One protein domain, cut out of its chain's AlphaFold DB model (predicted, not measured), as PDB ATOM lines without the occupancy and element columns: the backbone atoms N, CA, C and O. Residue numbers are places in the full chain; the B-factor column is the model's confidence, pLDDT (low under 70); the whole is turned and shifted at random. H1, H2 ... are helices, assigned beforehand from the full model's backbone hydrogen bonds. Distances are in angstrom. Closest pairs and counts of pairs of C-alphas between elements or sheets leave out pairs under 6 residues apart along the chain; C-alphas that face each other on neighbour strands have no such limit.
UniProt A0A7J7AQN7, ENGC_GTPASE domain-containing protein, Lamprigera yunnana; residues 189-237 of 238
ATOM      1  N   ASN A 189      53.880  17.956  27.248       49.94
ATOM      2  CA  ASN A 189      55.268  17.533  27.022       49.94
ATOM      3  C   ASN A 189      55.949  18.170  25.791       49.94
ATOM      4  O   ASN A 189      57.107  17.865  25.520       49.94
ATOM      5  N   LYS A 190      55.249  19.021  25.026       60.84
ATOM      6  CA  LYS A 190      55.787  19.717  23.839       60.84
ATOM      7  C   LYS A 190      56.103  21.197  24.097       60.84
ATOM      8  O   LYS A 190      56.564  21.887  23.194       60.84
ATOM      9  N   CYS A 191      55.855  21.707  25.305       61.94
ATOM     10  CA  CYS A 191      56.124  23.106  25.640       61.94
ATOM     11  C   CYS A 191      57.617  23.382  25.892       61.94
ATOM     12  O   CYS A 191      58.316  22.581  26.506       61.94
ATOM     13  N   LYS A 192      58.080  24.573  25.486       67.88
ATOM     14  CA  LYS A 192      59.471  25.043  25.642       67.88
ATOM     15  C   LYS A 192      59.934  25.150  27.103       67.88
ATOM     16  O   LYS A 192      61.126  25.058  27.382       67.88
ATOM     17  N   TYR A 193      58.997  25.349  28.032       66.00
ATOM     18  CA  TYR A 193      59.260  25.507  29.462       66.00
ATOM     19  C   TYR A 193      58.789  24.274  30.240       66.00
ATOM     20  O   TYR A 193      57.615  23.914  30.177       66.00
ATOM     21  N   MET A 194      59.685  23.669  31.029       53.12
ATOM     22  CA  MET A 194      59.413  22.451  31.817       53.12
ATOM     23  C   MET A 194      58.246  22.605  32.812       53.12
ATOM     24  O   MET A 194      57.531  21.643  33.065       53.12
ATOM     25  N   ASN A 195      58.034  23.818  33.333       64.00
ATOM     26  CA  ASN A 195      56.953  24.160  34.265       64.00
ATOM     27  C   ASN A 195      55.927  25.121  33.628       64.00
ATOM     28  O   ASN A 195      55.452  26.039  34.292       64.00
ATOM     29  N   CYS A 196      55.625  24.961  32.334       65.88
ATOM     30  CA  CYS A 196      54.637  25.793  31.641       65.88
ATOM     31  C   CYS A 196      53.244  25.633  32.282       65.88
ATOM     32  O   CYS A 196      52.670  24.546  32.268       65.88
ATOM     33  N   ALA A 197      52.687  26.722  32.811       68.81
ATOM     34  CA  ALA A 197      51.307  26.827  33.280       68.81
ATOM     35  C   ALA A 197      50.318  27.141  32.139       68.81
ATOM     36  O   ALA A 197      49.134  27.349  32.386       68.81
ATOM     37  N   HIS A 198      50.812  27.200  30.897       74.69
ATOM     38  CA  HIS A 198      50.086  27.418  29.644       74.69
ATOM     39  C   HIS A 198      49.219  28.694  29.575       74.69
ATOM     40  O   HIS A 198      48.436  28.836  28.640       74.69
ATOM     41  N   ILE A 199      49.352  29.640  30.510       75.25
ATOM     42  CA  ILE A 199      48.448  30.791  30.689       75.25
ATOM     43  C   ILE A 199      49.129  32.102  30.297       75.25
ATOM     44  O   ILE A 199      48.592  32.854  29.481       75.25
ATOM     45  N   SER A 200      50.320  32.381  30.825       79.56
ATOM     46  CA  SER A 200      51.060  33.635  30.610       79.56
ATOM     47  C   SER A 200      52.235  33.484  29.642       79.56
ATOM     48  O   SER A 200      52.750  34.479  29.145       79.56
ATOM     49  N   GLU A 201      52.637  32.255  29.332       80.31
ATOM     50  CA  GLU A 201      53.785  31.935  28.491       80.31
ATOM     51  C   GLU A 201      53.493  32.204  27.012       80.31
ATOM     52  O   GLU A 201      52.431  31.824  26.513       80.31
ATOM     53  N   ASN A 202      54.436  32.829  26.306       72.31
ATOM     54  CA  ASN A 202      54.293  33.124  24.877       72.31
ATOM     55  C   ASN A 202      54.592  31.885  24.016       72.31
ATOM     56  O   ASN A 202      53.760  31.492  23.202       72.31
ATOM     57  N   ASP A 203      55.729  31.224  24.261       76.81
ATOM     58  CA  ASP A 203      56.176  30.039  23.512       76.81
ATOM     59  C   ASP A 203      55.545  28.761  24.104       76.81
ATOM     60  O   ASP A 203      56.155  28.045  24.911       76.81
ATOM     61  N   CYS A 204      54.278  28.511  23.777       78.62
ATOM     62  CA  CYS A 204      53.471  27.461  24.391       78.62
ATOM     63  C   CYS A 204      52.754  26.608  23.337       78.62
ATOM     64  O   CYS A 204      51.733  27.021  22.787       78.62
ATOM     65  N   ALA A 205      53.210  25.364  23.165       76.88
ATOM     66  CA  ALA A 205      52.641  24.397  22.222       76.88
ATOM     67  C   ALA A 205      51.128  24.137  22.415       76.88
ATOM     68  O   ALA A 205      50.433  23.797  21.462       76.88
ATOM     69  N   VAL A 206      50.591  24.328  23.629       73.56
ATOM     70  CA  VAL A 206      49.140  24.251  23.895       73.56
ATOM     71  C   VAL A 206      48.396  25.450  23.289       73.56
ATOM     72  O   VAL A 206      47.340  25.268  22.688       73.56
ATOM     73  N   LYS A 207      48.948  26.668  23.392       78.75
ATOM     74  CA  LYS A 207      48.378  27.869  22.756       78.75
ATOM     75  C   LYS A 207      48.518  27.814  21.236       78.75
ATOM     76  O   LYS A 207      47.575  28.149  20.528       78.75
ATOM     77  N   GLU A 208      49.659  27.341  20.742       81.00
ATOM     78  CA  GLU A 208      49.909  27.127  19.313       81.00
ATOM     79  C   GLU A 208      48.896  26.141  18.709       81.00
ATOM     80  O   GLU A 208      48.298  26.451  17.685       81.00
ATOM     81  N   ALA A 209      48.617  25.015  19.383       76.81
ATOM     82  CA  ALA A 209      47.632  24.019  18.941       76.81
ATOM     83  C   ALA A 209      46.166  24.516  18.963       76.81
ATOM     84  O   ALA A 209      45.303  23.963  18.277       76.81
ATOM     85  N   ILE A 210      45.869  25.559  19.743       77.31
ATOM     86  CA  ILE A 210      44.574  26.258  19.725       77.31
ATOM     87  C   ILE A 210      44.545  27.274  18.576       77.31
ATOM     88  O   ILE A 210      43.593  27.294  17.797       77.31
ATOM     89  N   ALA A 211      45.612  28.059  18.398       80.81
ATOM     90  CA  ALA A 211      45.739  29.033  17.312       80.81
ATOM     91  C   ALA A 211      45.726  28.379  15.915       80.81
ATOM     92  O   ALA A 211      45.130  28.921  14.983       80.81
ATOM     93  N   SER A 212      46.303  27.180  15.774       81.94
ATOM     94  CA  SER A 212      46.232  26.349  14.562       81.94
ATOM     95  C   SER A 212      44.868  25.681  14.340       81.94
ATOM     96  O   SER A 212      44.695  24.970  13.351       81.94
ATOM     97  N   LYS A 213      43.905  25.871  15.256       79.69
ATOM     98  CA  LYS A 213      42.595  25.195  15.297       79.69
ATOM     99  C   LYS A 213      42.684  23.662  15.343       79.69
ATOM    100  O   LYS A 213      41.731  22.977  14.983       79.69
ATOM    101  N   THR A 214      43.806  23.116  15.821       72.19
ATOM    102  CA  THR A 214      43.957  21.673  16.076       72.19
ATOM    103  C   THR A 214      43.070  21.225  17.244       72.19
ATOM    104  O   THR A 214      42.608  20.086  17.254       72.19
ATOM    105  N   PHE A 215      42.749  22.135  18.170       66.12
ATOM    106  CA  PHE A 215      41.701  21.956  19.177       66.12
ATOM    107  C   PHE A 215      40.662  23.090  19.144       66.12
ATOM    108  O   PHE A 215      41.014  24.236  18.858       66.12
ATOM    109  N   PRO A 216      39.389  22.806  19.487       71.56
ATOM    110  CA  PRO A 216      38.389  23.833  19.761       71.56
ATOM    111  C   PRO A 216      38.799  24.784  20.895       71.56
ATOM    112  O   PRO A 216      39.182  24.353  21.980       71.56
ATOM    113  N   GLU A 217      38.623  26.083  20.667       75.62
ATOM    114  CA  GLU A 217      39.036  27.174  21.565       75.62
ATOM    115  C   GLU A 217      38.452  27.061  22.990       75.62
ATOM    116  O   GLU A 217      39.157  27.293  23.976       75.62
ATOM    117  N   PHE A 218      37.210  26.567  23.118       76.38
ATOM    118  CA  PHE A 218      36.544  26.377  24.416       76.38
ATOM    119  C   PHE A 218      37.317  25.457  25.379       76.38
ATOM    120  O   PHE A 218      37.187  25.591  26.596       76.38
ATOM    121  N   ILE A 219      38.122  24.524  24.854       70.06
ATOM    122  CA  ILE A 219      38.924  23.585  25.652       70.06
ATOM    123  C   ILE A 219      39.985  24.352  26.453       70.06
ATOM    124  O   ILE A 219      40.182  24.093  27.642       70.06
ATOM    125  N   TYR A 220      40.619  25.346  25.828       76.81
ATOM    126  CA  TYR A 220      41.593  26.217  26.478       76.81
ATOM    127  C   TYR A 220      40.927  27.229  27.416       76.81
ATOM    128  O   TYR A 220      41.377  27.395  28.550       76.81
ATOM    129  N   ASP A 221      39.811  27.836  27.006       80.88
ATOM    130  CA  ASP A 221      39.029  28.719  27.880       80.88
ATOM    131  C   ASP A 221      38.633  28.030  29.191       80.88
ATOM    132  O   ASP A 221      38.725  28.617  30.272       80.88
ATOM    133  N   ASP A 222      38.179  26.780  29.112       76.69
ATOM    134  CA  ASP A 222      37.751  26.006  30.271       76.69
ATOM    135  C   ASP A 222      38.933  25.600  31.162       76.69
ATOM    136  O   ASP A 222      38.830  25.709  32.386       76.69
ATOM    137  N   TYR A 223      40.087  25.259  30.580       77.00
ATOM    138  CA  TYR A 223      41.344  25.084  31.319       77.00
ATOM    139  C   TYR A 223      41.739  26.352  32.100       77.00
ATOM    140  O   TYR A 223      41.985  26.297  33.311       77.00
ATOM    141  N   VAL A 224      41.717  27.520  31.445       80.06
ATOM    142  CA  VAL A 224      42.032  28.817  32.071       80.06
ATOM    143  C   VAL A 224      41.041  29.148  33.197       80.06
ATOM    144  O   VAL A 224      41.450  29.668  34.240       80.06
ATOM    145  N   LYS A 225      39.748  28.827  33.035       79.38
ATOM    146  CA  LYS A 225      38.723  28.982  34.084       79.38
ATOM    147  C   LYS A 225      39.011  28.083  35.295       79.38
ATOM    148  O   LYS A 225      39.026  28.598  36.412       79.38
ATOM    149  N   VAL A 226      39.296  26.787  35.100       72.62
ATOM    150  CA  VAL A 226      39.611  25.861  36.212       72.62
ATOM    151  C   VAL A 226      40.871  26.303  36.962       72.62
ATOM    152  O   VAL A 226      40.878  26.302  38.193       72.62
ATOM    153  N   SER A 227      41.921  26.734  36.258       74.88
ATOM    154  CA  SER A 227      43.145  27.226  36.908       74.88
ATOM    155  C   SER A 227      42.867  28.442  37.809       74.88
ATOM    156  O   SER A 227      43.251  28.463  38.982       74.88
ATOM    157  N   LYS A 228      42.076  29.409  37.317       80.31
ATOM    158  CA  LYS A 228      41.659  30.600  38.081       80.31
ATOM    159  C   LYS A 228      40.773  30.273  39.292       80.31
ATOM    160  O   LYS A 228      40.867  30.969  40.303       80.31
ATOM    161  N   GLU A 229      39.935  29.235  39.236       74.50
ATOM    162  CA  GLU A 229      39.215  28.738  40.424       74.50
ATOM    163  C   GLU A 229      40.185  28.165  41.471       74.50
ATOM    164  O   GLU A 229      40.095  28.505  42.651       74.50
ATOM    165  N   LEU A 230      41.138  27.328  41.046       70.69
ATOM    166  CA  LEU A 230      42.109  26.685  41.938       70.69
ATOM    167  C   LEU A 230      43.026  27.698  42.637       70.69
ATOM    168  O   LEU A 230      43.401  27.481  43.789       70.69
ATOM    169  N   GLU A 231      43.365  28.812  41.987       74.81
ATOM    170  CA  GLU A 231      44.063  29.923  42.641       74.81
ATOM    171  C   GLU A 231      43.235  30.598  43.739       74.81
ATOM    172  O   GLU A 231      43.771  30.876  44.812       74.81
ATOM    173  N   LYS A 232      41.944  30.864  43.494       71.88
ATOM    174  CA  LYS A 232      41.059  31.492  44.488       71.88
ATOM    175  C   LYS A 232      40.921  30.613  45.726       71.88
ATOM    176  O   LYS A 232      41.245  31.056  46.821       71.88
ATOM    177  N   THR A 233      40.605  29.331  45.544       66.00
ATOM    178  CA  THR A 233      40.457  28.378  46.659       66.00
ATOM    179  C   THR A 233      41.774  28.067  47.391       66.00
ATOM    180  O   THR A 233      41.744  27.508  48.488       66.00
ATOM    181  N   LYS A 234      42.938  28.431  46.831       62.81
ATOM    182  CA  LYS A 234      44.203  28.507  47.586       62.81
ATOM    183  C   LYS A 234      44.275  29.793  48.415       62.81
ATOM    184  O   LYS A 234      44.535  29.709  49.608       62.81
ATOM    185  N   LYS A 235      44.022  30.956  47.805       61.81
ATOM    186  CA  LYS A 235      44.054  32.282  48.460       61.81
ATOM    187  C   LYS A 235      43.019  32.428  49.590       61.81
ATOM    188  O   LYS A 235      43.257  33.177  50.517       61.81
ATOM    189  N   GLU A 236      41.916  31.683  49.542       56.69
ATOM    190  CA  GLU A 236      40.855  31.637  50.569       56.69
ATOM    191  C   GLU A 236      41.169  30.699  51.761       56.69
ATOM    192  O   GLU A 236      40.313  30.490  52.621       56.69
ATOM    193  N   LYS A 237      42.358  30.077  51.800       49.66
ATOM    194  CA  LYS A 237      42.785  29.115  52.840       49.66
ATOM    195  C   LYS A 237      44.026  29.545  53.633       49.66
ATOM    196  O   LYS A 237      44.533  28.743  54.419       49.66
TER     197      LYS A 237
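What this domain is: This is residues 189 to 237 of the 238 residues of the protein "ENGC_GTPASE domain-containing protein" of Lamprigera yunnana (UniProt A0A7J7AQN7). A short helix, H1, and a long one, H2, meet near their ends at a corner and make an open V with unequal arms, and the winding first stretch, residues 189 to 204, loops round at the open end of H1, with His 198 and Ile 199 reaching into the mouth of the V. The far part of the long arm, residues 228 to 237, sticks out beyond the rest. The printed part has 49 residues with two named helices, H1 then H2, and no named strand; the class is all helix. It is loose, with a radius of gyration of the C-alphas of 12.2 A, and elongated, spanning 38 by 24 by 16 A.

Where its parts are: The printed part begins at Asn 189, C-alpha at (55.268, 17.533, 27.022), and residues 189 to 204 hold no named element. H1 runs from Ala 205, C-alpha at (52.641, 24.397, 22.222), to Ala 211, 9.7 A from first to last C-alpha. H2 runs from Glu 217 to Lys 235, 27.8 A, and its last C-alpha is at (44.054, 32.282, 48.460).

How they stand to each other: A tight link of 5 residues joins H1 to H2. The helices only just touch, with 3 pairs of C-alphas within 8 A; the closest C-alphas, those of Ile 210 and Glu 217, are 5.9 A apart. H2 touches H1 with residues 217 to 220 alone. The helices run opposite ways at a steep tilt of 51 degrees. In H1 and H2 every O i to N i+4 pair is within hydrogen-bond range.

The domain as a whole: The two C-alphas farthest apart, those of Ser 212 and Lys 237, are 38.5 A apart. Residues 228 to 237, of which 228 to 235 belong to H2, stand free; without them the body spans 24 by 22 by 16 A. The printed part has no cut. Its mean pLDDT is 71.9, and residues 189 to 197, residue 215 and residues 233 to 237 are under 70.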